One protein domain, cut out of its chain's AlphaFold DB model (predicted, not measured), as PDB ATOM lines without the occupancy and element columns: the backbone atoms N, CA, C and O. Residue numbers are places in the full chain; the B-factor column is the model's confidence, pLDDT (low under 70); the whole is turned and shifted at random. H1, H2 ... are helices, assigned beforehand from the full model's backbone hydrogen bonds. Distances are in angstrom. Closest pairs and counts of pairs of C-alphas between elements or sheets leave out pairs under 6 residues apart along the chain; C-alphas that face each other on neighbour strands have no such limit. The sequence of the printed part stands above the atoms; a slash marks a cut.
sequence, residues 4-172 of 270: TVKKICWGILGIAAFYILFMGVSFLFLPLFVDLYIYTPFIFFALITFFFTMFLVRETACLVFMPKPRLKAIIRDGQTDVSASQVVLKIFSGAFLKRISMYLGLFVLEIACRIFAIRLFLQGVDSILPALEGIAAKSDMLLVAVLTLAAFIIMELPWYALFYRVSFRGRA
ATOM      1  N   THR A   4     -52.709 -22.683 -30.823       55.44
ATOM      2  CA  THR A   4     -52.762 -21.241 -30.535       55.44
ATOM      3  C   THR A   4     -53.793 -20.921 -29.454       55.44
ATOM      4  O   THR A   4     -53.466 -20.253 -28.478       55.44
ATOM      5  N   VAL A   5     -54.996 -21.490 -29.562       57.66
ATOM      6  CA  VAL A   5     -56.075 -21.314 -28.575       57.66
ATOM      7  C   VAL A   5     -55.652 -21.877 -27.219       57.66
ATOM      8  O   VAL A   5     -55.777 -21.197 -26.206       57.66
ATOM      9  N   LYS A   6     -55.017 -23.062 -27.201       55.91
ATOM     10  CA  LYS A   6     -54.446 -23.647 -25.973       55.91
ATOM     11  C   LYS A   6     -53.492 -22.660 -25.287       55.91
ATOM     12  O   LYS A   6     -53.642 -22.397 -24.103       55.91
ATOM     13  N   LYS A   7     -52.548 -22.054 -26.012       60.03
ATOM     14  CA  LYS A   7     -51.583 -21.096 -25.435       60.03
ATOM     15  C   LYS A   7     -52.231 -19.852 -24.834       60.03
ATOM     16  O   LYS A   7     -51.804 -19.408 -23.770       60.03
ATOM     17  N   ILE A   8     -53.238 -19.301 -25.506       61.41
ATOM     18  CA  ILE A   8     -53.968 -18.129 -25.016       61.41
ATOM     19  C   ILE A   8     -54.685 -18.487 -23.710       61.41
ATOM     20  O   ILE A   8     -54.474 -17.811 -22.707       61.41
ATOM     21  N   CYS A   9     -55.412 -19.609 -23.676       62.25
ATOM     22  CA  CYS A   9     -56.096 -20.078 -22.470       62.25
ATOM     23  C   CYS A   9     -55.131 -20.321 -21.297       62.25
ATOM     24  O   CYS A   9     -55.398 -19.880 -20.184       62.25
ATOM     25  N   TRP A  10     -53.983 -20.964 -21.536       61.75
ATOM     26  CA  TRP A  10     -52.960 -21.169 -20.500       61.75
ATOM     27  C   TRP A  10     -52.316 -19.857 -20.028       61.75
ATOM     28  O   TRP A  10     -51.941 -19.744 -18.864       61.75
ATOM     29  N   GLY A  11     -52.194 -18.864 -20.915       62.12
ATOM     30  CA  GLY A  11     -51.733 -17.521 -20.566       62.12
ATOM     31  C   GLY A  11     -52.707 -16.803 -19.634       62.12
ATOM     32  O   GLY A  11     -52.298 -16.343 -18.572       62.12
ATOM     33  N   ILE A  12     -53.994 -16.780 -19.995       68.81
ATOM     34  CA  ILE A  12     -55.065 -16.180 -19.184       68.81
ATOM     35  C   ILE A  12     -55.152 -16.870 -17.818       68.81
ATOM     36  O   ILE A  12     -55.186 -16.197 -16.792       68.81
ATOM     37  N   LEU A  13     -55.105 -18.206 -17.791       69.38
ATOM     38  CA  LEU A  13     -55.135 -18.977 -16.548       69.38
ATOM     39  C   LEU A  13     -53.933 -18.659 -15.647       69.38
ATOM     40  O   LEU A  13     -54.089 -18.535 -14.436       69.38
ATOM     41  N   GLY A  14     -52.741 -18.491 -16.227       67.38
ATOM     42  CA  GLY A  14     -51.549 -18.081 -15.483       67.38
ATOM     43  C   GLY A  14     -51.689 -16.685 -14.874       67.38
ATOM     44  O   GLY A  14     -51.322 -16.478 -13.724       67.38
ATOM     45  N   ILE A  15     -52.261 -15.735 -15.614       70.62
ATOM     46  CA  ILE A  15     -52.508 -14.374 -15.117       70.62
ATOM     47  C   ILE A  15     -53.531 -14.384 -13.981       70.62
ATOM     48  O   ILE A  15     -53.277 -13.796 -12.932       70.62
ATOM     49  N   ALA A  16     -54.636 -15.114 -14.144       70.94
ATOM     50  CA  ALA A  16     -55.633 -15.282 -13.091       70.94
ATOM     51  C   ALA A  16     -55.020 -15.915 -11.830       70.94
ATOM     52  O   ALA A  16     -55.202 -15.399 -10.730       70.94
ATOM     53  N   ALA A  17     -54.225 -16.978 -11.988       73.94
ATOM     54  CA  ALA A  17     -53.533 -17.626 -10.876       73.94
ATOM     55  C   ALA A  17     -52.554 -16.680 -10.163       73.94
ATOM     56  O   ALA A  17     -52.473 -16.707  -8.938       73.94
ATOM     57  N   PHE A  18     -51.842 -15.824 -10.903       79.75
ATOM     58  CA  PHE A  18     -50.976 -14.799 -10.323       79.75
ATOM     59  C   PHE A  18     -51.760 -13.798  -9.476       79.75
ATOM     60  O   PHE A  18     -51.391 -13.593  -8.323       79.75
ATOM     61  N   TYR A  19     -52.843 -13.217  -9.998       78.44
ATOM     62  CA  TYR A  19     -53.635 -12.243  -9.244       78.44
ATOM     63  C   TYR A  19     -54.296 -12.864  -8.013       78.44
ATOM     64  O   TYR A  19     -54.216 -12.281  -6.937       78.44
ATOM     65  N   ILE A  20     -54.887 -14.057  -8.137       76.88
ATOM     66  CA  ILE A  20     -55.501 -14.764  -7.002       76.88
ATOM     67  C   ILE A  20     -54.452 -15.043  -5.922       76.88
ATOM     68  O   ILE A  20     -54.687 -14.766  -4.748       76.88
ATOM     69  N   LEU A  21     -53.278 -15.546  -6.314       81.19
ATOM     70  CA  LEU A  21     -52.197 -15.826  -5.375       81.19
ATOM     71  C   LEU A  21     -51.670 -14.541  -4.725       81.19
ATOM     72  O   LEU A  21     -51.479 -14.506  -3.514       81.19
ATOM     73  N   PHE A  22     -51.449 -13.489  -5.510       84.31
ATOM     74  CA  PHE A  22     -50.970 -12.204  -5.013       84.31
ATOM     75  C   PHE A  22     -51.957 -11.563  -4.033       84.31
ATOM     76  O   PHE A  22     -51.544 -11.131  -2.959       84.31
ATOM     77  N   MET A  23     -53.253 -11.567  -4.351       82.38
ATOM     78  CA  MET A  23     -54.301 -11.073  -3.456       82.38
ATOM     79  C   MET A  23     -54.403 -11.920  -2.187       82.38
ATOM     80  O   MET A  23     -54.451 -11.366  -1.093       82.38
ATOM     81  N   GLY A  24     -54.366 -13.251  -2.312       82.81
ATOM     82  CA  GLY A  24     -54.407 -14.156  -1.163       82.81
ATOM     83  C   GLY A  24     -53.227 -13.949  -0.213       82.81
ATOM     84  O   GLY A  24     -53.415 -13.852   0.995       82.81
ATOM     85  N   VAL A  25     -52.013 -13.803  -0.751       84.06
ATOM     86  CA  VAL A  25     -50.824 -13.499   0.056       84.06
ATOM     87  C   VAL A  25     -50.924 -12.102   0.670       84.06
ATOM     88  O   VAL A  25     -50.632 -11.945   1.849       84.06
ATOM     89  N   SER A  26     -51.377 -11.099  -0.083       83.75
ATOM     90  CA  SER A  26     -51.548  -9.733   0.436       83.75
ATOM     91  C   SER A  26     -52.550  -9.679   1.590       83.75
ATOM     92  O   SER A  26     -52.311  -8.977   2.567       83.75
ATOM     93  N   PHE A  27     -53.625 -10.472   1.528       83.94
ATOM     94  CA  PHE A  27     -54.616 -10.571   2.599       83.94
ATOM     95  C   PHE A  27     -54.023 -11.126   3.903       83.94
ATOM     96  O   PHE A  27     -54.343 -10.626   4.977       83.94
ATOM     97  N   LEU A  28     -53.096 -12.089   3.827       85.19
ATOM     98  CA  LEU A  28     -52.384 -12.603   5.009       85.19
ATOM     99  C   LEU A  28     -51.542 -11.524   5.708       85.19
ATOM    100  O   LEU A  28     -51.349 -11.587   6.919       85.19
ATOM    101  N   PHE A  29     -51.049 -10.538   4.955       85.12
ATOM    102  CA  PHE A  29     -50.262  -9.420   5.479       85.12
ATOM    103  C   PHE A  29     -51.096  -8.166   5.753       85.12
ATOM    104  O   PHE A  29     -50.537  -7.155   6.174       85.12
ATOM    105  N   LEU A  30     -52.419  -8.216   5.566       83.69
ATOM    106  CA  LEU A  30     -53.300  -7.080   5.829       83.69
ATOM    107  C   LEU A  30     -53.147  -6.531   7.259       83.69
ATOM    108  O   LEU A  30     -53.004  -5.315   7.374       83.69
ATOM    109  N   PRO A  31     -53.078  -7.354   8.329       86.69
ATOM    110  CA  PRO A  31     -52.865  -6.837   9.683       86.69
ATOM    111  C   PRO A  31     -51.562  -6.039   9.813       86.69
ATOM    112  O   PRO A  31     -51.563  -4.953  10.373       86.69
ATOM    113  N   LEU A  32     -50.472  -6.515   9.195       84.81
ATOM    114  CA  LEU A  32     -49.186  -5.812   9.194       84.81
ATOM    115  C   LEU A  32     -49.284  -4.450   8.490       84.81
ATOM    116  O   LEU A  32     -48.723  -3.471   8.972       84.81
ATOM    117  N   PHE A  33     -49.982  -4.376   7.353       84.56
ATOM    118  CA  PHE A  33     -50.188  -3.107   6.650       84.56
ATOM    119  C   PHE A  33     -51.058  -2.136   7.449       84.56
ATOM    120  O   PHE A  33     -50.773  -0.941   7.450       84.56
ATOM    121  N   VAL A  34     -52.088  -2.642   8.129       85.44
ATOM    122  CA  VAL A  34     -52.949  -1.842   9.006       85.44
ATOM    123  C   VAL A  34     -52.141  -1.281  10.174       85.44
ATOM    124  O   VAL A  34     -52.175  -0.074  10.399       85.44
ATOM    125  N   ASP A  35     -51.346  -2.114  10.846       84.56
ATOM    126  CA  ASP A  35     -50.487  -1.677  11.949       84.56
ATOM    127  C   ASP A  35     -49.486  -0.611  11.485       84.56
ATOM    128  O   ASP A  35     -49.349   0.439  12.110       84.56
ATOM    129  N   LEU A  36     -48.816  -0.831  10.350       85.38
ATOM    130  CA  LEU A  36     -47.889   0.153   9.789       85.38
ATOM    131  C   LEU A  36     -48.597   1.466   9.436       85.38
ATOM    132  O   LEU A  36     -48.048   2.532   9.695       85.38
ATOM    133  N   TYR A  37     -49.800   1.413   8.869       86.88
ATOM    134  CA  TYR A  37     -50.557   2.612   8.512       86.88
ATOM    135  C   TYR A  37     -50.978   3.429   9.741       86.88
ATOM    136  O   TYR A  37     -50.933   4.656   9.702       86.88
ATOM    137  N   ILE A  38     -51.372   2.760  10.828       87.38
ATOM    138  CA  ILE A  38     -51.840   3.417  12.055       87.38
ATOM    139  C   ILE A  38     -50.670   3.985  12.865       87.38
ATOM    140  O   ILE A  38     -50.765   5.094  13.386       87.38
ATOM    141  N   TYR A  39     -49.575   3.230  12.992       83.88
ATOM    142  CA  TYR A  39     -48.504   3.538  13.943       83.88
ATOM    143  C   TYR A  39     -47.261   4.182  13.324       83.88
ATOM    144  O   TYR A  39     -46.343   4.533  14.064       83.88
ATOM    145  N   THR A  40     -47.191   4.351  11.998       83.31
ATOM    146  CA  THR A  40     -46.040   5.000  11.351       83.31
ATOM    147  C   THR A  40     -46.448   6.204  10.500       83.31
ATOM    148  O   THR A  40     -47.499   6.183   9.859       83.31
ATOM    149  N   PRO A  41     -45.616   7.265  10.444       85.12
ATOM    150  CA  PRO A  41     -45.827   8.369   9.516       85.12
ATOM    151  C   PRO A  41     -45.960   7.892   8.066       85.12
ATOM    152  O   PRO A  41     -45.247   6.984   7.624       85.12
ATOM    153  N   PHE A  42     -46.820   8.568   7.298       82.06
ATOM    154  CA  PHE A  42     -47.188   8.162   5.937       82.06
ATOM    155  C   PHE A  42     -45.984   7.916   5.014       82.06
ATOM    156  O   PHE A  42     -46.001   6.974   4.225       82.06
ATOM    157  N   ILE A  43     -44.921   8.720   5.120       84.50
ATOM    158  CA  ILE A  43     -43.718   8.562   4.290       84.50
ATOM    159  C   ILE A  43     -43.023   7.210   4.521       84.50
ATOM    160  O   ILE A  43     -42.604   6.556   3.566       84.50
ATOM    161  N   PHE A  44     -42.958   6.748   5.772       86.69
ATOM    162  CA  PHE A  44     -42.368   5.458   6.119       86.69
ATOM    163  C   PHE A  44     -43.305   4.317   5.746       86.69
ATOM    164  O   PHE A  44     -42.852   3.346   5.140       86.69
ATOM    165  N   PHE A  45     -44.606   4.469   6.009       87.38
ATOM    166  CA  PHE A  45     -45.625   3.530   5.549       87.38
ATOM    167  C   PHE A  45     -45.545   3.311   4.030       87.38
ATOM    168  O   PHE A  45     -45.504   2.167   3.575       87.38
ATOM    169  N   ALA A  46     -45.468   4.388   3.242       86.25
ATOM    170  CA  ALA A  46     -45.401   4.328   1.785       86.25
ATOM    171  C   ALA A  46     -44.130   3.614   1.299       86.25
ATOM    172  O   ALA A  46     -44.213   2.736   0.439       86.25
ATOM    173  N   LEU A  47     -42.966   3.930   1.879       88.75
ATOM    174  CA  LEU A  47     -41.697   3.281   1.535       88.75
ATOM    175  C   LEU A  47     -41.693   1.790   1.894       88.75
ATOM    176  O   LEU A  47     -41.355   0.954   1.053       88.75
ATOM    177  N   ILE A  48     -42.107   1.445   3.115       88.38
ATOM    178  CA  ILE A  48     -42.181   0.055   3.576       88.38
ATOM    179  C   ILE A  48     -43.141  -0.735   2.686       88.38
ATOM    180  O   ILE A  48     -42.787  -1.798   2.173       88.38
ATOM    181  N   THR A  49     -44.332  -0.187   2.438       88.19
ATOM    182  CA  THR A  49     -45.355  -0.818   1.601       88.19
ATOM    183  C   THR A  49     -44.885  -0.988   0.164       88.19
ATOM    184  O   THR A  49     -45.155  -2.026  -0.440       88.19
ATOM    185  N   PHE A  50     -44.127  -0.035  -0.380       89.31
ATOM    186  CA  PHE A  50     -43.552  -0.134  -1.718       89.31
ATOM    187  C   PHE A  50     -42.573  -1.310  -1.832       89.31
ATOM    188  O   PHE A  50     -42.746  -2.180  -2.691       89.31
ATOM    189  N   PHE A  51     -41.573  -1.386  -0.948       88.31
ATOM    190  CA  PHE A  51     -40.569  -2.454  -0.993       88.31
ATOM    191  C   PHE A  51     -41.156  -3.825  -0.650       88.31
ATOM    192  O   PHE A  51     -40.786  -4.828  -1.268       88.31
ATOM    193  N   PHE A  52     -42.101  -3.879   0.290       87.69
ATOM    194  CA  PHE A  52     -42.758  -5.125   0.665       87.69
ATOM    195  C   PHE A  52     -43.668  -5.637  -0.457       87.69
ATOM    196  O   PHE A  52     -43.574  -6.801  -0.845       87.69
ATOM    197  N   THR A  53     -44.465  -4.759  -1.072       87.88
ATOM    198  CA  THR A  53     -45.269  -5.100  -2.256       87.88
ATOM    199  C   THR A  53     -44.386  -5.563  -3.413       87.88
ATOM    200  O   THR A  53     -44.683  -6.579  -4.040       87.88
ATOM    201  N   MET A  54     -43.261  -4.887  -3.674       89.00
ATOM    202  CA  MET A  54     -42.304  -5.314  -4.699       89.00
ATOM    203  C   MET A  54     -41.805  -6.743  -4.459       89.00
ATOM    204  O   MET A  54     -41.732  -7.542  -5.399       89.00
ATOM    205  N   PHE A  55     -41.489  -7.083  -3.210       87.94
ATOM    206  CA  PHE A  55     -41.106  -8.435  -2.822       87.94
ATOM    207  C   PHE A  55     -42.238  -9.450  -3.066       87.94
ATOM    208  O   PHE A  55     -42.011 -10.463  -3.734       87.94
ATOM    209  N   LEU A  56     -43.459  -9.163  -2.602       88.25
ATOM    210  CA  LEU A  56     -44.613 -10.054  -2.766       88.25
ATOM    211  C   LEU A  56     -44.941 -10.305  -4.242       88.25
ATOM    212  O   LEU A  56     -45.130 -11.454  -4.651       88.25
ATOM    213  N   VAL A  57     -44.953  -9.254  -5.066       86.12
ATOM    214  CA  VAL A  57     -45.186  -9.366  -6.513       86.12
ATOM    215  C   VAL A  57     -44.090 -10.188  -7.175       86.12
ATOM    216  O   VAL A  57     -44.380 -11.046  -8.008       86.12
ATOM    217  N   ARG A  58     -42.824  -9.977  -6.798       85.94
ATOM    218  CA  ARG A  58     -41.705 -10.746  -7.349       85.94
ATOM    219  C   ARG A  58     -41.862 -12.234  -7.071       85.94
ATOM    220  O   ARG A  58     -41.741 -13.024  -8.008       85.94
ATOM    221  N   GLU A  59     -42.097 -12.618  -5.822       81.62
ATOM    222  CA  GLU A  59     -42.172 -14.031  -5.443       81.62
ATOM    223  C   GLU A  59     -43.395 -14.716  -6.058       81.62
ATOM    224  O   GLU A  59     -43.264 -15.780  -6.667       81.62
ATOM    225  N   THR A  60     -44.562 -14.068  -6.018       80.56
ATOM    226  CA  THR A  60     -45.797 -14.601  -6.618       80.56
ATOM    227  C   THR A  60     -45.690 -14.724  -8.141       80.56
ATOM    228  O   THR A  60     -46.008 -15.776  -8.701       80.56
ATOM    229  N   ALA A  61     -45.142 -13.714  -8.827       74.38
ATOM    230  CA  ALA A  61     -44.922 -13.767 -10.272       74.38
ATOM    231  C   ALA A  61     -43.892 -14.842 -10.655       74.38
ATOM    232  O   ALA A  61     -44.087 -15.569 -11.633       74.38
ATOM    233  N   CYS A  62     -42.799 -14.984  -9.899       73.88
ATOM    234  CA  CYS A  62     -41.804 -16.024 -10.157       73.88
ATOM    235  C   CYS A  62     -42.379 -17.429  -9.947       73.88
ATOM    236  O   CYS A  62     -42.092 -18.322 -10.746       73.88
ATOM    237  N   LEU A  63     -43.208 -17.624  -8.919       72.56
ATOM    238  CA  LEU A  63     -43.834 -18.910  -8.621       72.56
ATOM    239  C   LEU A  63     -44.775 -19.360  -9.746       72.56
ATOM    240  O   LEU A  63     -44.728 -20.522 -10.157       72.56
ATOM    241  N   VAL A  64     -45.570 -18.435 -10.286       69.94
ATOM    242  CA  VAL A  64     -46.560 -18.732 -11.331       69.94
ATOM    243  C   VAL A  64     -45.925 -18.816 -12.725       69.94
ATOM    244  O   VAL A  64     -46.175 -19.761 -13.474       69.94
ATOM    245  N   PHE A  65     -45.056 -17.868 -13.085       64.56
ATOM    246  CA  PHE A  65     -44.571 -17.714 -14.464       64.56
ATOM    247  C   PHE A  65     -43.166 -18.271 -14.720       64.56
ATOM    248  O   PHE A  65     -42.820 -18.593 -15.863       64.56
ATOM    249  N   MET A  66     -42.363 -18.480 -13.675       62.66
ATOM    250  CA  MET A  66     -41.081 -19.186 -13.750       62.66
ATOM    251  C   MET A  66     -41.082 -20.460 -12.885       62.66
ATOM    252  O   MET A  66     -40.242 -20.593 -11.991       62.66
ATOM    253  N   PRO A  67     -41.936 -21.471 -13.182       57.97
ATOM    254  CA  PRO A  67     -41.876 -22.728 -12.452       57.97
ATOM    255  C   PRO A  67     -40.488 -23.340 -12.625       57.97
ATOM    256  O   PRO A  67     -39.990 -23.484 -13.753       57.97
ATOM    257  N   LYS A  68     -39.843 -23.658 -11.502       62.09
ATOM    258  CA  LYS A  68     -38.430 -24.036 -11.493       62.09
ATOM    259  C   LYS A  68     -38.203 -25.282 -12.350       62.09
ATOM    260  O   LYS A  68     -39.027 -26.197 -12.323       62.09
ATOM    261  N   PRO A  69     -37.092 -25.363 -13.102       58.66
ATOM    262  CA  PRO A  69     -36.877 -26.401 -14.116       58.66
ATOM    263  C   PRO A  69     -37.001 -27.820 -13.554       58.66
ATOM    264  O   PRO A  69     -37.498 -28.706 -14.237       58.66
ATOM    265  N   ARG A  70     -36.648 -28.024 -12.278       59.62
ATOM    266  CA  ARG A  70     -36.819 -29.310 -11.585       59.62
ATOM    267  C   ARG A  70     -38.274 -29.632 -11.220       59.62
ATOM    268  O   ARG A  70     -38.636 -30.796 -11.260       59.62
ATOM    269  N   LEU A  71     -39.109 -28.637 -10.903       60.88
ATOM    270  CA  LEU A  71     -40.559 -28.836 -10.726       60.88
ATOM    271  C   LEU A  71     -41.215 -29.148 -12.075       60.88
ATOM    272  O   LEU A  71     -42.000 -30.083 -12.171       60.88
ATOM    273  N   LYS A  72     -40.813 -28.437 -13.138       63.19
ATOM    274  CA  LYS A  72     -41.238 -28.750 -14.511       63.19
ATOM    275  C   LYS A  72     -40.823 -30.155 -14.934       63.19
ATOM    276  O   LYS A  72     -41.611 -30.824 -15.583       63.19
ATOM    277  N   ALA A  73     -39.618 -30.595 -14.570       61.00
ATOM    278  CA  ALA A  73     -39.135 -31.939 -14.869       61.00
ATOM    279  C   ALA A  73     -39.939 -33.020 -14.137       61.00
ATOM    280  O   ALA A  73     -40.282 -34.009 -14.761       61.00
ATOM    281  N   ILE A  74     -40.301 -32.807 -12.865       61.56
ATOM    282  CA  ILE A  74     -41.158 -33.739 -12.108       61.56
ATOM    283  C   ILE A  74     -42.563 -33.809 -12.719       61.56
ATOM    284  O   ILE A  74     -43.109 -34.891 -12.889       61.56
ATOM    285  N   ILE A  75     -43.141 -32.663 -13.100       60.28
ATOM    286  CA  ILE A  75     -44.462 -32.629 -13.745       60.28
ATOM    287  C   ILE A  75     -44.412 -33.302 -15.128       60.28
ATOM    288  O   ILE A  75     -45.319 -34.051 -15.481       60.28
ATOM    289  N   ARG A  76     -43.359 -33.040 -15.915       61.38
ATOM    290  CA  ARG A  76     -43.209 -33.573 -17.277       61.38
ATOM    291  C   ARG A  76     -42.821 -35.034 -17.317       61.38
ATOM    292  O   ARG A  76     -43.341 -35.732 -18.169       61.38
ATOM    293  N   ASP A  77     -41.958 -35.488 -16.413       64.12
ATOM    294  CA  ASP A  77     -41.567 -36.898 -16.301       64.12
ATOM    295  C   ASP A  77     -41.148 -37.497 -17.658       64.12
ATOM    296  O   ASP A  77     -41.619 -38.541 -18.090       64.12
ATOM    297  N   GLY A  78     -40.363 -36.729 -18.422       59.28
ATOM    298  CA  GLY A  78     -39.937 -37.095 -19.778       59.28
ATOM    299  C   GLY A  78     -40.962 -36.865 -20.901       59.28
ATOM    300  O   GLY A  78     -40.581 -36.906 -22.067       59.28
ATOM    301  N   GLN A  79     -42.224 -36.547 -20.601       53.47
ATOM    302  CA  GLN A  79     -43.264 -36.304 -21.607       53.47
ATOM    303  C   GLN A  79     -43.253 -34.863 -22.150       53.47
ATOM    304  O   GLN A  79     -43.033 -33.883 -21.428       53.47
ATOM    305  N   THR A  80     -43.511 -34.729 -23.454       53.94
ATOM    306  CA  THR A  80     -43.559 -33.446 -24.176       53.94
ATOM    307  C   THR A  80     -44.867 -32.683 -23.945       53.94
ATOM    308  O   THR A  80     -44.832 -31.458 -23.812       53.94
ATOM    309  N   ASP A  81     -45.991 -33.394 -23.826       53.03
ATOM    310  CA  ASP A  81     -47.321 -32.872 -23.496       53.03
ATOM    311  C   ASP A  81     -47.937 -33.728 -22.375       53.03
ATOM    312  O   ASP A  81     -48.159 -34.920 -22.556       53.03
ATOM    313  N   VAL A  82     -48.213 -33.117 -21.218       59.34
ATOM    314  CA  VAL A  82     -48.811 -33.785 -20.045       59.34
ATOM    315  C   VAL A  82     -50.301 -33.450 -19.987       59.34
ATOM    316  O   VAL A  82     -50.679 -32.292 -20.204       59.34
ATOM    317  N   SER A  83     -51.158 -34.432 -19.693       61.19
ATOM    318  CA  SER A  83     -52.593 -34.184 -19.502       61.19
ATOM    319  C   SER A  83     -52.869 -33.474 -18.168       61.19
ATOM    320  O   SER A  83     -52.106 -33.599 -17.211       61.19
ATOM    321  N   ALA A  84     -53.973 -32.725 -18.068       61.62
ATOM    322  CA  ALA A  84     -54.314 -31.995 -16.840       61.62
ATOM    323  C   ALA A  84     -54.475 -32.928 -15.622       61.62
ATOM    324  O   ALA A  84     -54.013 -32.597 -14.533       61.62
ATOM    325  N   SER A  85     -55.041 -34.124 -15.813       58.53
ATOM    326  CA  SER A  85     -55.189 -35.136 -14.759       58.53
ATOM    327  C   SER A  85     -53.843 -35.654 -14.241       58.53
ATOM    328  O   SER A  85     -53.652 -35.794 -13.035       58.53
ATOM    329  N   GLN A  86     -52.869 -35.863 -15.130       63.69
ATOM    330  CA  GLN A  86     -51.508 -36.252 -14.751       63.69
ATOM    331  C   GLN A  86     -50.767 -35.131 -14.015       63.69
ATOM    332  O   GLN A  86     -49.994 -35.411 -13.101       63.69
ATOM    333  N   VAL A  87     -51.011 -33.865 -14.376       64.19
ATOM    334  CA  VAL A  87     -50.459 -32.713 -13.647       64.19
ATOM    335  C   VAL A  87     -50.976 -32.694 -12.210       64.19
ATOM    336  O   VAL A  87     -50.171 -32.558 -11.293       64.19
ATOM    337  N   VAL A  88     -52.284 -32.888 -12.004       66.62
ATOM    338  CA  VAL A  88     -52.893 -32.915 -10.663       66.62
ATOM    339  C   VAL A  88     -52.279 -34.023  -9.807       66.62
ATOM    340  O   VAL A  88     -51.781 -33.739  -8.723       66.62
ATOM    341  N   LEU A  89     -52.206 -35.256 -10.313       67.75
ATOM    342  CA  LEU A  89     -51.603 -36.380  -9.581       67.75
ATOM    343  C   LEU A  89     -50.132 -36.122  -9.215       67.75
ATOM    344  O   LEU A  89     -49.690 -36.436  -8.111       67.75
ATOM    345  N   LYS A  90     -49.367 -35.499 -10.117       67.00
ATOM    346  CA  LYS A  90     -47.943 -35.212  -9.894       67.00
ATOM    347  C   LYS A  90     -47.700 -34.064  -8.919       67.00
ATOM    348  O   LYS A  90     -46.662 -34.072  -8.256       67.00
ATOM    349  N   ILE A  91     -48.639 -33.128  -8.777       70.88
ATOM    350  CA  ILE A  91     -48.585 -32.083  -7.741       70.88
ATOM    351  C   ILE A  91     -48.629 -32.708  -6.336       70.88
ATOM    352  O   ILE A  91     -47.935 -32.234  -5.441       70.88
ATOM    353  N   PHE A  92     -49.347 -33.819  -6.153       72.19
ATOM    354  CA  PHE A  92     -49.393 -34.547  -4.878       72.19
ATOM    355  C   PHE A  92     -48.240 -35.542  -4.681       72.19
ATOM    356  O   PHE A  92     -48.138 -36.172  -3.630       72.19
ATOM    357  N   SER A  93     -47.332 -35.686  -5.653       75.38
ATOM    358  CA  SER A  93     -46.185 -36.582  -5.498       75.38
ATOM    359  C   SER A  93     -45.237 -36.096  -4.396       75.38
ATOM    360  O   SER A  93     -44.931 -34.904  -4.292       75.38
ATOM    361  N   GLY A  94     -44.683 -37.022  -3.606       73.38
ATOM    362  CA  GLY A  94     -43.730 -36.684  -2.539       73.38
ATOM    363  C   GLY A  94     -42.496 -35.918  -3.043       73.38
ATOM    364  O   GLY A  94     -41.991 -35.021  -2.366       73.38
ATOM    365  N   ALA A  95     -42.044 -36.196  -4.271       71.69
ATOM    366  CA  ALA A  95     -40.945 -35.472  -4.909       71.69
ATOM    367  C   ALA A  95     -41.300 -34.007  -5.224       71.69
ATOM    368  O   ALA A  95     -40.454 -33.119  -5.063       71.69
ATOM    369  N   PHE A  96     -42.539 -33.744  -5.655       72.12
ATOM    370  CA  PHE A  96     -43.044 -32.391  -5.865       72.12
ATOM    371  C   PHE A  96     -43.224 -31.663  -4.531       72.12
ATOM    372  O   PHE A  96     -42.668 -30.575  -4.361       72.12
ATOM    373  N   LEU A  97     -43.893 -32.300  -3.563       75.00
ATOM    374  CA  LEU A  97     -44.144 -31.760  -2.222       75.00
ATOM    375  C   LEU A  97     -42.846 -31.383  -1.493       75.00
ATOM    376  O   LEU A  97     -42.724 -30.276  -0.976       75.00
ATOM    377  N   LYS A  98     -41.818 -32.239  -1.537       75.06
ATOM    378  CA  LYS A  98     -40.504 -31.948  -0.939       75.06
ATOM    379  C   LYS A  98     -39.805 -30.748  -1.583       75.06
ATOM    380  O   LYS A  98     -39.058 -30.022  -0.927       75.06
ATOM    381  N   ARG A  99     -39.977 -30.542  -2.893       71.62
ATOM    382  CA  ARG A  99     -39.351 -29.405  -3.582       71.62
ATOM    383  C   ARG A  99     -40.131 -28.118  -3.379       71.62
ATOM    384  O   ARG A  99     -39.491 -27.085  -3.198       71.62
ATOM    385  N   ILE A 100     -41.462 -28.162  -3.417       73.44
ATOM    386  CA  ILE A 100     -42.279 -26.974  -3.164       73.44
ATOM    387  C   ILE A 100     -42.140 -26.524  -1.706       73.44
ATOM    388  O   ILE A 100     -41.985 -25.329  -1.483       73.44
ATOM    389  N   SER A 101     -42.034 -27.447  -0.741       73.12
ATOM    390  CA  SER A 101     -41.791 -27.105   0.666       73.12
ATOM    391  C   SER A 101     -40.436 -26.427   0.886       73.12
ATOM    392  O   SER A 101     -40.358 -25.460   1.633       73.12
ATOM    393  N   MET A 102     -39.378 -26.838   0.173       75.19
ATOM    394  CA  MET A 102     -38.087 -26.135   0.213       75.19
ATOM    395  C   MET A 102     -38.201 -24.694  -0.314       75.19
ATOM    396  O   MET A 102     -37.536 -23.794   0.196       75.19
ATOM    397  N   TYR A 103     -39.023 -24.460  -1.341       74.06
ATOM    398  CA  TYR A 103     -39.264 -23.105  -1.843       74.06
ATOM    399  C   TYR A 103     -40.132 -22.283  -0.905       74.06
ATOM    400  O   TYR A 103     -39.814 -21.120  -0.691       74.06
ATOM    401  N   LEU A 104     -41.151 -22.894  -0.308       78.38
ATOM    402  CA  LEU A 104     -41.964 -22.262   0.723       78.38
ATOM    403  C   LEU A 104     -41.103 -21.875   1.936       78.38
ATOM    404  O   LEU A 104     -41.212 -20.763   2.427       78.38
ATOM    405  N   GLY A 105     -40.184 -22.742   2.368       81.62
ATOM    406  CA  GLY A 105     -39.253 -22.442   3.457       81.62
ATOM    407  C   GLY A 105     -38.315 -21.276   3.132       81.62
ATOM    408  O   GLY A 105     -38.107 -20.409   3.971       81.62
ATOM    409  N   LEU A 106     -37.800 -21.205   1.898       80.06
ATOM    410  CA  LEU A 106     -37.022 -20.047   1.434       80.06
ATOM    411  C   LEU A 106     -37.861 -18.766   1.397       80.06
ATOM    412  O   LEU A 106     -37.355 -17.714   1.765       80.06
ATOM    413  N   PHE A 107     -39.124 -18.860   0.984       81.88
ATOM    414  CA  PHE A 107     -40.058 -17.738   0.969       81.88
ATOM    415  C   PHE A 107     -40.349 -17.222   2.384       81.88
ATOM    416  O   PHE A 107     -40.241 -16.025   2.631       81.88
ATOM    417  N   VAL A 108     -40.636 -18.119   3.333       85.75
ATOM    418  CA  VAL A 108     -40.850 -17.773   4.748       85.75
ATOM    419  C   VAL A 108     -39.592 -17.158   5.360       85.75
ATOM    420  O   VAL A 108     -39.682 -16.158   6.069       85.75
ATOM    421  N   LEU A 109     -38.413 -17.708   5.055       86.19
ATOM    422  CA  LEU A 109     -37.145 -17.148   5.516       86.19
ATOM    423  C   LEU A 109     -36.918 -15.740   4.951       86.19
ATOM    424  O   LEU A 109     -36.532 -14.841   5.693       86.19
ATOM    425  N   GLU A 110     -37.185 -15.527   3.660       87.12
ATOM    426  CA  GLU A 110     -37.059 -14.206   3.047       87.12
ATOM    427  C   GLU A 110     -38.059 -13.209   3.652       87.12
ATOM    428  O   GLU A 110     -37.652 -12.097   3.977       87.12
ATOM    429  N   ILE A 111     -39.310 -13.613   3.915       86.44
ATOM    430  CA  ILE A 111     -40.295 -12.794   4.648       86.44
ATOM    431  C   ILE A 111     -39.763 -12.392   6.023       86.44
ATOM    432  O   ILE A 111     -39.782 -11.209   6.357       86.44
ATOM    433  N   ALA A 112     -39.282 -13.349   6.820       88.44
ATOM    434  CA  ALA A 112     -38.764 -13.072   8.159       88.44
ATOM    435  C   ALA A 112     -37.599 -12.072   8.107       88.44
ATOM    436  O   ALA A 112     -37.571 -11.097   8.859       88.44
ATOM    437  N   CYS A 113     -36.686 -12.257   7.152       89.31
ATOM    438  CA  CYS A 113     -35.608 -11.320   6.875       89.31
ATOM    439  C   CYS A 113     -36.118  -9.924   6.478       89.31
ATOM    440  O   CYS A 113     -35.582  -8.927   6.957       89.31
ATOM    441  N   ARG A 114     -37.168  -9.823   5.648       87.31
ATOM    442  CA  ARG A 114     -37.770  -8.531   5.274       87.31
ATOM    443  C   ARG A 114     -38.428  -7.833   6.456       87.31
ATOM    444  O   ARG A 114     -38.215  -6.640   6.629       87.31
ATOM    445  N   ILE A 115     -39.167  -8.560   7.292       86.94
ATOM    446  CA  ILE A 115     -39.773  -8.005   8.511       86.94
ATOM    447  C   ILE A 115     -38.679  -7.482   9.450       86.94
ATOM    448  O   ILE A 115     -38.791  -6.377   9.982       86.94
ATOM    449  N   PHE A 116     -37.590  -8.234   9.611       89.62
ATOM    450  CA  PHE A 116     -36.438  -7.792  10.392       89.62
ATOM    451  C   PHE A 116     -35.776  -6.538   9.795       89.62
ATOM    452  O   PHE A 116     -35.477  -5.598  10.527       89.62
ATOM    453  N   ALA A 117     -35.619  -6.470   8.469       89.06
ATOM    454  CA  ALA A 117     -35.079  -5.296   7.784       89.06
ATOM    455  C   ALA A 117     -35.950  -4.045   7.961       89.06
ATOM    456  O   ALA A 117     -35.417  -2.953   8.131       89.06
ATOM    457  N   ILE A 118     -37.278  -4.199   7.945       87.88
ATOM    458  CA  ILE A 118     -38.218  -3.099   8.199       87.88
ATOM    459  C   ILE A 118     -38.014  -2.546   9.608       87.88
ATOM    460  O   ILE A 118     -37.907  -1.335   9.781       87.88
ATOM    461  N   ARG A 119     -37.891  -3.428  10.609       87.50
ATOM    462  CA  ARG A 119     -37.607  -3.013  11.990       87.50
ATOM    463  C   ARG A 119     -36.265  -2.293  12.105       87.50
ATOM    464  O   ARG A 119     -36.215  -1.233  12.716       87.50
ATOM    465  N   LEU A 120     -35.213  -2.828  11.485       89.38
ATOM    466  CA  LEU A 120     -33.896  -2.183  11.455       89.38
ATOM    467  C   LEU A 120     -33.934  -0.807  10.787       89.38
ATOM    468  O   LEU A 120     -33.279   0.115  11.260       89.38
ATOM    469  N   PHE A 121     -34.689  -0.657   9.699       90.06
ATOM    470  CA  PHE A 121     -34.849   0.629   9.031       90.06
ATOM    471  C   PHE A 121     -35.535   1.651   9.939       90.06
ATOM    472  O   PHE A 121     -35.016   2.752  10.088       90.06
ATOM    473  N   LEU A 122     -36.654   1.281  10.569       88.31
ATOM    474  CA  LEU A 122     -37.381   2.173  11.478       88.31
ATOM    475  C   LEU A 122     -36.512   2.586  12.676       88.31
ATOM    476  O   LEU A 122     -36.371   3.771  12.942       88.31
ATOM    477  N   GLN A 123     -35.826   1.631  13.311       88.56
ATOM    478  CA  GLN A 123     -34.877   1.923  14.393       88.56
ATOM    479  C   GLN A 123     -33.726   2.827  13.933       88.56
ATOM    480  O   GLN A 123     -33.302   3.729  14.654       88.56
ATOM    481  N   GLY A 124     -33.213   2.588  12.723       85.69
ATOM    482  CA  GLY A 124     -32.172   3.409  12.121       85.69
ATOM    483  C   GLY A 124     -32.633   4.850  11.939       85.69
ATOM    484  O   GLY A 124     -31.910   5.758  12.335       85.69
ATOM    485  N   VAL A 125     -33.841   5.055  11.410       86.50
ATOM    486  CA  VAL A 125     -34.464   6.378  11.246       86.50
ATOM    487  C   VAL A 125     -34.609   7.094  12.587       86.50
ATOM    488  O   VAL A 125     -34.189   8.244  12.686       86.50
ATOM    489  N   ASP A 126     -35.110   6.415  13.621       85.31
ATOM    490  CA  ASP A 126     -35.262   7.006  14.958       85.31
ATOM    491  C   ASP A 126     -33.913   7.473  15.530       85.31
ATOM    492  O   ASP A 126     -33.811   8.546  16.123       85.31
ATOM    493  N   SER A 127     -32.840   6.709  15.293       84.94
ATOM    494  CA  SER A 127     -31.495   7.042  15.786       84.94
ATOM    495  C   SER A 127     -30.841   8.245  15.093       84.94
ATOM    496  O   SER A 127     -29.942   8.867  15.656       84.94
ATOM    497  N   ILE A 128     -31.286   8.585  13.880       86.06
ATOM    498  CA  ILE A 128     -30.747   9.695  13.074       86.06
ATOM    499  C   ILE A 128     -31.767  10.820  12.871       86.06
ATOM    500  O   ILE A 128     -31.533  11.717  12.057       86.06
ATOM    501  N   LEU A 129     -32.871  10.802  13.624       82.88
ATOM    502  CA  LEU A 129     -33.956  11.779  13.534       82.88
ATOM    503  C   LEU A 129     -33.466  13.244  13.557       82.88
ATOM    504  O   LEU A 129     -33.866  13.990  12.665       82.88
ATOM    505  N   PRO A 130     -32.519  13.655  14.433       80.75
ATOM    506  CA  PRO A 130     -32.036  15.041  14.459       80.75
ATOM    507  C   PRO A 130     -31.344  15.464  13.153       80.75
ATOM    508  O   PRO A 130     -31.448  16.607  12.710       80.75
ATOM    509  N   ALA A 131     -30.637  14.536  12.502       82.75
ATOM    510  CA  ALA A 131     -29.994  14.795  11.218       82.75
ATOM    511  C   ALA A 131     -31.021  14.854  10.074       82.75
ATOM    512  O   ALA A 131     -30.868  15.657   9.153       82.75
ATOM    513  N   LEU A 132     -32.075  14.034  10.140       83.00
ATOM    514  CA  LEU A 132     -33.172  14.047   9.171       83.00
ATOM    515  C   LEU A 132     -33.985  15.341   9.253       83.00
ATOM    516  O   LEU A 132     -34.309  15.903   8.210       83.00
ATOM    517  N   GLU A 133     -34.239  15.865  10.451       83.31
ATOM    518  CA  GLU A 133     -34.881  17.172  10.645       83.31
ATOM    519  C   GLU A 133     -34.055  18.305  10.023       83.31
ATOM    520  O   GLU A 133     -34.589  19.156   9.310       83.31
ATOM    521  N   GLY A 134     -32.728  18.271  10.194       82.31
ATOM    522  CA  GLY A 134     -31.821  19.225   9.550       82.31
ATOM    523  C   GLY A 134     -31.819  19.149   8.016       82.31
ATOM    524  O   GLY A 134     -31.566  20.152   7.346       82.31
ATOM    525  N   ILE A 135     -32.111  17.979   7.439       81.69
ATOM    526  CA  ILE A 135     -32.281  17.795   5.989       81.69
ATOM    527  C   ILE A 135     -33.664  18.284   5.541       81.69
ATOM    528  O   ILE A 135     -33.754  18.987   4.533       81.69
ATOM    529  N   ALA A 136     -34.715  17.969   6.302       83.19
ATOM    530  CA  ALA A 136     -36.087  18.407   6.047       83.19
ATOM    531  C   ALA A 136     -36.186  19.939   6.002       83.19
ATOM    532  O   ALA A 136     -36.752  20.497   5.069       83.19
ATOM    533  N   ALA A 137     -35.516  20.622   6.937       82.69
ATOM    534  CA  ALA A 137     -35.450  22.082   6.981       82.69
ATOM    535  C   ALA A 137     -34.813  22.717   5.727       82.69
ATOM    536  O   ALA A 137     -35.018  23.901   5.465       82.69
ATOM    537  N   LYS A 138     -34.033  21.953   4.950       85.75
ATOM    538  CA  LYS A 138     -33.425  22.411   3.690       85.75
ATOM    539  C   LYS A 138     -34.262  22.047   2.470       85.75
ATOM    540  O   LYS A 138     -34.368  22.857   1.553       85.75
ATOM    541  N   SER A 139     -34.772  20.815   2.398       85.81
ATOM    542  CA  SER A 139     -35.561  20.341   1.257       85.81
ATOM    543  C   SER A 139     -36.285  19.024   1.544       85.81
ATOM    544  O   SER A 139     -35.653  17.992   1.790       85.81
ATOM    545  N   ASP A 140     -37.604  19.026   1.346       82.44
ATOM    546  CA  ASP A 140     -38.438  17.820   1.421       82.44
ATOM    547  C   ASP A 140     -38.070  16.782   0.350       82.44
ATOM    548  O   ASP A 140     -38.051  15.580   0.615       82.44
ATOM    549  N   MET A 141     -37.714  17.225  -0.864       84.25
ATOM    550  CA  MET A 141     -37.295  16.310  -1.934       84.25
ATOM    551  C   MET A 141     -36.000  15.578  -1.578       84.25
ATOM    552  O   MET A 141     -35.865  14.386  -1.858       84.25
ATOM    553  N   LEU A 142     -35.054  16.278  -0.942       84.75
ATOM    554  CA  LEU A 142     -33.801  15.679  -0.494       84.75
ATOM    555  C   LEU A 142     -34.052  14.647   0.611       84.75
ATOM    556  O   LEU A 142     -33.490  13.553   0.555       84.75
ATOM    557  N   LEU A 143     -34.932  14.960   1.566       85.88
ATOM    558  CA  LEU A 143     -35.336  14.031   2.621       85.88
ATOM    559  C   LEU A 143     -35.939  12.747   2.033       85.88
ATOM    560  O   LEU A 143     -35.506  11.646   2.374       85.88
ATOM    561  N   VAL A 144     -36.889  12.878   1.100       85.56
ATOM    562  CA  VAL A 144     -37.518  11.735   0.418       85.56
ATOM    563  C   VAL A 144     -36.473  10.890  -0.311       85.56
ATOM    564  O   VAL A 144     -36.491   9.662  -0.203       85.56
ATOM    565  N   ALA A 145     -35.536  11.518  -1.027       85.81
ATOM    566  CA  ALA A 145     -34.484  10.807  -1.752       85.81
ATOM    567  C   ALA A 145     -33.566  10.013  -0.807       85.81
ATOM    568  O   ALA A 145     -33.302   8.833  -1.052       85.81
ATOM    569  N   VAL A 146     -33.126  10.627   0.297       88.69
ATOM    570  CA  VAL A 146     -32.279   9.978   1.311       88.69
ATOM    571  C   VAL A 146     -33.006   8.802   1.960       88.69
ATOM    572  O   VAL A 146     -32.449   7.705   2.028       88.69
ATOM    573  N   LEU A 147     -34.265   8.987   2.368       89.25
ATOM    574  CA  LEU A 147     -35.073   7.924   2.970       89.25
ATOM    575  C   LEU A 147     -35.321   6.766   1.997       89.25
ATOM    576  O   LEU A 147     -35.223   5.602   2.385       89.25
ATOM    577  N   THR A 148     -35.571   7.064   0.721       87.88
ATOM    578  CA  THR A 148     -35.763   6.042  -0.319       87.88
ATOM    579  C   THR A 148     -34.487   5.231  -0.549       87.88
ATOM    580  O   THR A 148     -34.538   4.003  -0.646       87.88
ATOM    581  N   LEU A 149     -33.329   5.898  -0.602       89.19
ATOM    582  CA  LEU A 149     -32.029   5.238  -0.747       89.19
ATOM    583  C   LEU A 149     -31.703   4.366   0.468       89.19
ATOM    584  O   LEU A 149     -31.311   3.211   0.299       89.19
ATOM    585  N   ALA A 150     -31.910   4.880   1.680       89.12
ATOM    586  CA  ALA A 150     -31.705   4.127   2.913       89.12
ATOM    587  C   ALA A 150     -32.616   2.890   2.972       89.12
ATOM    588  O   ALA A 150     -32.145   1.781   3.241       89.12
ATOM    589  N   ALA A 151     -33.898   3.052   2.633       89.06
ATOM    590  CA  ALA A 151     -34.846   1.949   2.554       89.06
ATOM    591  C   ALA A 151     -34.407   0.899   1.521       89.06
ATOM    592  O   ALA A 151     -34.420  -0.288   1.829       89.06
ATOM    593  N   PHE A 152     -33.923   1.290   0.339       88.56
ATOM    594  CA  PHE A 152     -33.388   0.339  -0.644       88.56
ATOM    595  C   PHE A 152     -32.157  -0.424  -0.120       88.56
ATOM    596  O   PHE A 152     -32.063  -1.647  -0.268       88.56
ATOM    597  N   ILE A 153     -31.217   0.281   0.515       89.31
ATOM    598  CA  ILE A 153     -29.974  -0.303   1.041       89.31
ATOM    599  C   ILE A 153     -30.254  -1.291   2.175       89.31
ATOM    600  O   ILE A 153     -29.571  -2.307   2.262       89.31
ATOM    601  N   ILE A 154     -31.245  -1.027   3.025       89.12
ATOM    602  CA  ILE A 154     -31.552  -1.875   4.185       89.12
ATOM    603  C   ILE A 154     -32.559  -2.967   3.811       89.12
ATOM    604  O   ILE A 154     -32.362  -4.151   4.104       89.12
ATOM    605  N   MET A 155     -33.642  -2.589   3.136       87.56
ATOM    606  CA  MET A 155     -34.765  -3.482   2.883       87.56
ATOM    607  C   MET A 155     -34.609  -4.327   1.632       87.56
ATOM    608  O   MET A 155     -35.311  -5.326   1.572       87.56
ATOM    609  N   GLU A 156     -33.744  -4.003   0.661       85.62
ATOM    610  CA  GLU A 156     -33.681  -4.716  -0.628       85.62
ATOM    611  C   GLU A 156     -32.297  -5.284  -0.967       85.62
ATOM    612  O   GLU A 156     -32.175  -6.477  -1.267       85.62
ATOM    613  N   LEU A 157     -31.251  -4.457  -0.919       85.31
ATOM    614  CA  LEU A 157     -29.913  -4.794  -1.420       85.31
ATOM    615  C   LEU A 157     -29.257  -6.032  -0.754       85.31
ATOM    616  O   LEU A 157     -28.741  -6.886  -1.488       85.31
ATOM    617  N   PRO A 158     -29.288  -6.203   0.585       83.38
ATOM    618  CA  PRO A 158     -28.637  -7.326   1.260       83.38
ATOM    619  C   PRO A 158     -29.327  -8.642   0.908       83.38
ATOM    620  O   PRO A 158     -28.686  -9.669   0.692       83.38
ATOM    621  N   TRP A 159     -30.648  -8.594   0.753       83.19
ATOM    622  CA  TRP A 159     -31.478  -9.744   0.420       83.19
ATOM    623  C   TRP A 159     -31.353 -10.123  -1.052       83.19
ATOM    624  O   TRP A 159     -31.301 -11.310  -1.373       83.19
ATOM    625  N   TYR A 160     -31.203  -9.143  -1.950       80.88
ATOM    626  CA  TYR A 160     -30.806  -9.412  -3.333       80.88
ATOM    627  C   TYR A 160     -29.478 -10.177  -3.386       80.88
ATOM    628  O   TYR A 160     -29.366 -11.204  -4.069       80.88
ATOM    629  N   ALA A 161     -28.476  -9.717  -2.632       79.00
ATOM    630  CA  ALA A 161     -27.187 -10.389  -2.559       79.00
ATOM    631  C   ALA A 161     -27.330 -11.817  -2.002       79.00
ATOM    632  O   ALA A 161     -26.901 -12.769  -2.656       79.00
ATOM    633  N   LEU A 162     -27.995 -11.982  -0.858       78.06
ATOM    634  CA  LEU A 162     -28.114 -13.255  -0.147       78.06
ATOM    635  C   LEU A 162     -28.939 -14.301  -0.918       78.06
ATOM    636  O   LEU A 162     -28.476 -15.422  -1.145       78.06
ATOM    637  N   PHE A 163     -30.139 -13.936  -1.380       74.75
ATOM    638  CA  PHE A 163     -31.092 -14.882  -1.972       74.75
ATOM    639  C   PHE A 163     -30.962 -15.040  -3.489       74.75
ATOM    640  O   PHE A 163     -31.311 -16.101  -4.021       74.75
ATOM    641  N   TYR A 164     -30.444 -14.030  -4.199       72.31
ATOM    642  CA  TYR A 164     -30.443 -14.032  -5.667       72.31
ATOM    643  C   TYR A 164     -29.053 -14.067  -6.300       72.31
ATOM    644  O   TYR A 164     -28.909 -14.667  -7.369       72.31
ATOM    645  N   ARG A 165     -28.030 -13.491  -5.651       70.94
ATOM    646  CA  ARG A 165     -26.648 -13.476  -6.164       70.94
ATOM    647  C   ARG A 165     -25.781 -14.601  -5.594       70.94
ATOM    648  O   ARG A 165     -25.081 -15.253  -6.360       70.94
ATOM    649  N   VAL A 166     -25.837 -14.831  -4.281       64.19
ATOM    650  CA  VAL A 166     -24.927 -15.736  -3.550       64.19
ATOM    651  C   VAL A 166     -25.505 -17.148  -3.381       64.19
ATOM    652  O   VAL A 166     -24.753 -18.073  -3.098       64.19
ATOM    653  N   SER A 167     -26.810 -17.342  -3.608       53.09
ATOM    654  CA  SER A 167     -27.582 -18.566  -3.318       53.09
ATOM    655  C   SER A 167     -26.896 -19.914  -3.673       53.09
ATOM    656  O   SER A 167     -27.154 -20.523  -4.715       53.09
ATOM    657  N   PHE A 168     -26.109 -20.383  -2.701       49.47
ATOM    658  CA  PHE A 168     -25.757 -21.731  -2.247       49.47
ATOM    659  C   PHE A 168     -25.341 -22.806  -3.272       49.47
ATOM    660  O   PHE A 168     -26.155 -23.337  -4.031       49.47
ATOM    661  N   ARG A 169     -24.073 -23.244  -3.139       41.47
ATOM    662  CA  ARG A 169     -23.524 -24.547  -3.580       41.47
ATOM    663  C   ARG A 169     -23.910 -24.945  -5.017       41.47
ATOM    664  O   ARG A 169     -24.622 -25.924  -5.238       41.47
ATOM    665  N   GLY A 170     -23.426 -24.185  -6.001       42.19
ATOM    666  CA  GLY A 170     -23.411 -24.612  -7.408       42.19
ATOM    667  C   GLY A 170     -24.729 -24.480  -8.182       42.19
ATOM    668  O   GLY A 170     -24.862 -25.070  -9.253       42.19
ATOM    669  N   ARG A 171     -25.724 -23.723  -7.693       49.81
ATOM    670  CA  ARG A 171     -26.919 -23.385  -8.493       49.81
ATOM    671  C   ARG A 171     -26.710 -22.085  -9.268       49.81
ATOM    672  O   ARG A 171     -26.104 -21.144  -8.770       49.81
ATOM    673  N   ALA A 172     -27.239 -22.035 -10.492       49.72
ATOM    674  CA  ALA A 172     -27.162 -20.855 -11.344       49.72
ATOM    675  C   ALA A 172     -27.770 -19.620 -10.654       49.72
ATOM    676  O   ALA A 172     -28.857 -19.691 -10.081       49.72
TER     677      ALA A 172
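AT A GLANCE: This is residues 4 to 172 of the 270 residues of an uncharacterized protein of Alphaproteobacteria bacterium (UniProt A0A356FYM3). This is a long, loose stack of helices: H6 runs most of its length, H3 runs back beside it, and H1 slants over H3 on the side away from H6. H8 packs aslant on H3 and H6 toward one end, where H7 lies, while the short H4 and H5 make a small group at the other end. The printed part has 169 residues with nine named helices, H1 to H9 in order, and no named strand; its class is all helix. The whole is loose, with a radius of gyration of the C-alphas of 20.4 A, and elongated, spanning 65 by 37 by 28 A.

IN THESE COORDINATES: H1, residues 4 to 28, begins at C-alpha 4 (-52.762, -21.241, -30.535) and is 36.6 A long. H2 holds residues 30 to 39, and H3, residues 42 to 65, is 33.1 A long. H4 holds residues 69 to 76 and H5 residues 84 to 91. H6, the longest, holds residues 94 to 127 and runs 49.0 A from C-alpha 94 (-43.730, -36.684, -2.539). H7 holds residues 129 to 136, H8 residues 140 to 155, 21.7 A long, and H9 residues 157 to 165, ending at C-alpha 165 (-26.648, -13.476, -6.164).

HOW THE PARTS SIT: H3 and H6 are the hubs, touching four helices each. With H8 they form an up-and-down bundle, each helix running against the one before it. H3 and H6 only just touch, with 3 pairs of C-alphas within 8 A, the closest Ile 48 and Ile 118 at 6.9 A, at a shallow tilt of 14 degrees. H8 touches H6 at a steep tilt of 39 degrees, closest at the C-alphas of Ala 117 and Met 155, 5.2 A. H1 touches residues 56 to 65 of H3, closest at the C-alphas of Phe 22 and Thr 60, 5.9 A, at a steep tilt of 38 degrees, opposite ways. H1 and H6 are apart. H2 and H3 form a hairpin, closest at the C-alphas of Tyr 37 and Phe 45, 5.8 A. H4 touches H6 at the C-alphas of Leu 71 and Phe 96, 6.5 A, and H5 at those of Ile 75 and Lys 90, 5.8 A. H7 touches H8 at the C-alphas of Ala 136 and Leu 143, 5.6 A. H9 only just touches H6, with 3 pairs of C-alphas within 8 A, the closest Glu 110 and Trp 159 at 7.6 A. In H1 to H9 every backbone O i to N i+4 pair is within hydrogen-bond range.

THE WHOLE: The two C-alphas farthest apart, of Gln 79 and Ala 137, are 65.5 A apart. The printed part has no cut and no long link. Residues 4 to 10 of H1, 78 to 85, 126 to 131 and 165 to 171 stand free. The mean pLDDT of the printed part is 76.9; residues 4 to 14, 64 to 90 and 166 to 172 are under 70.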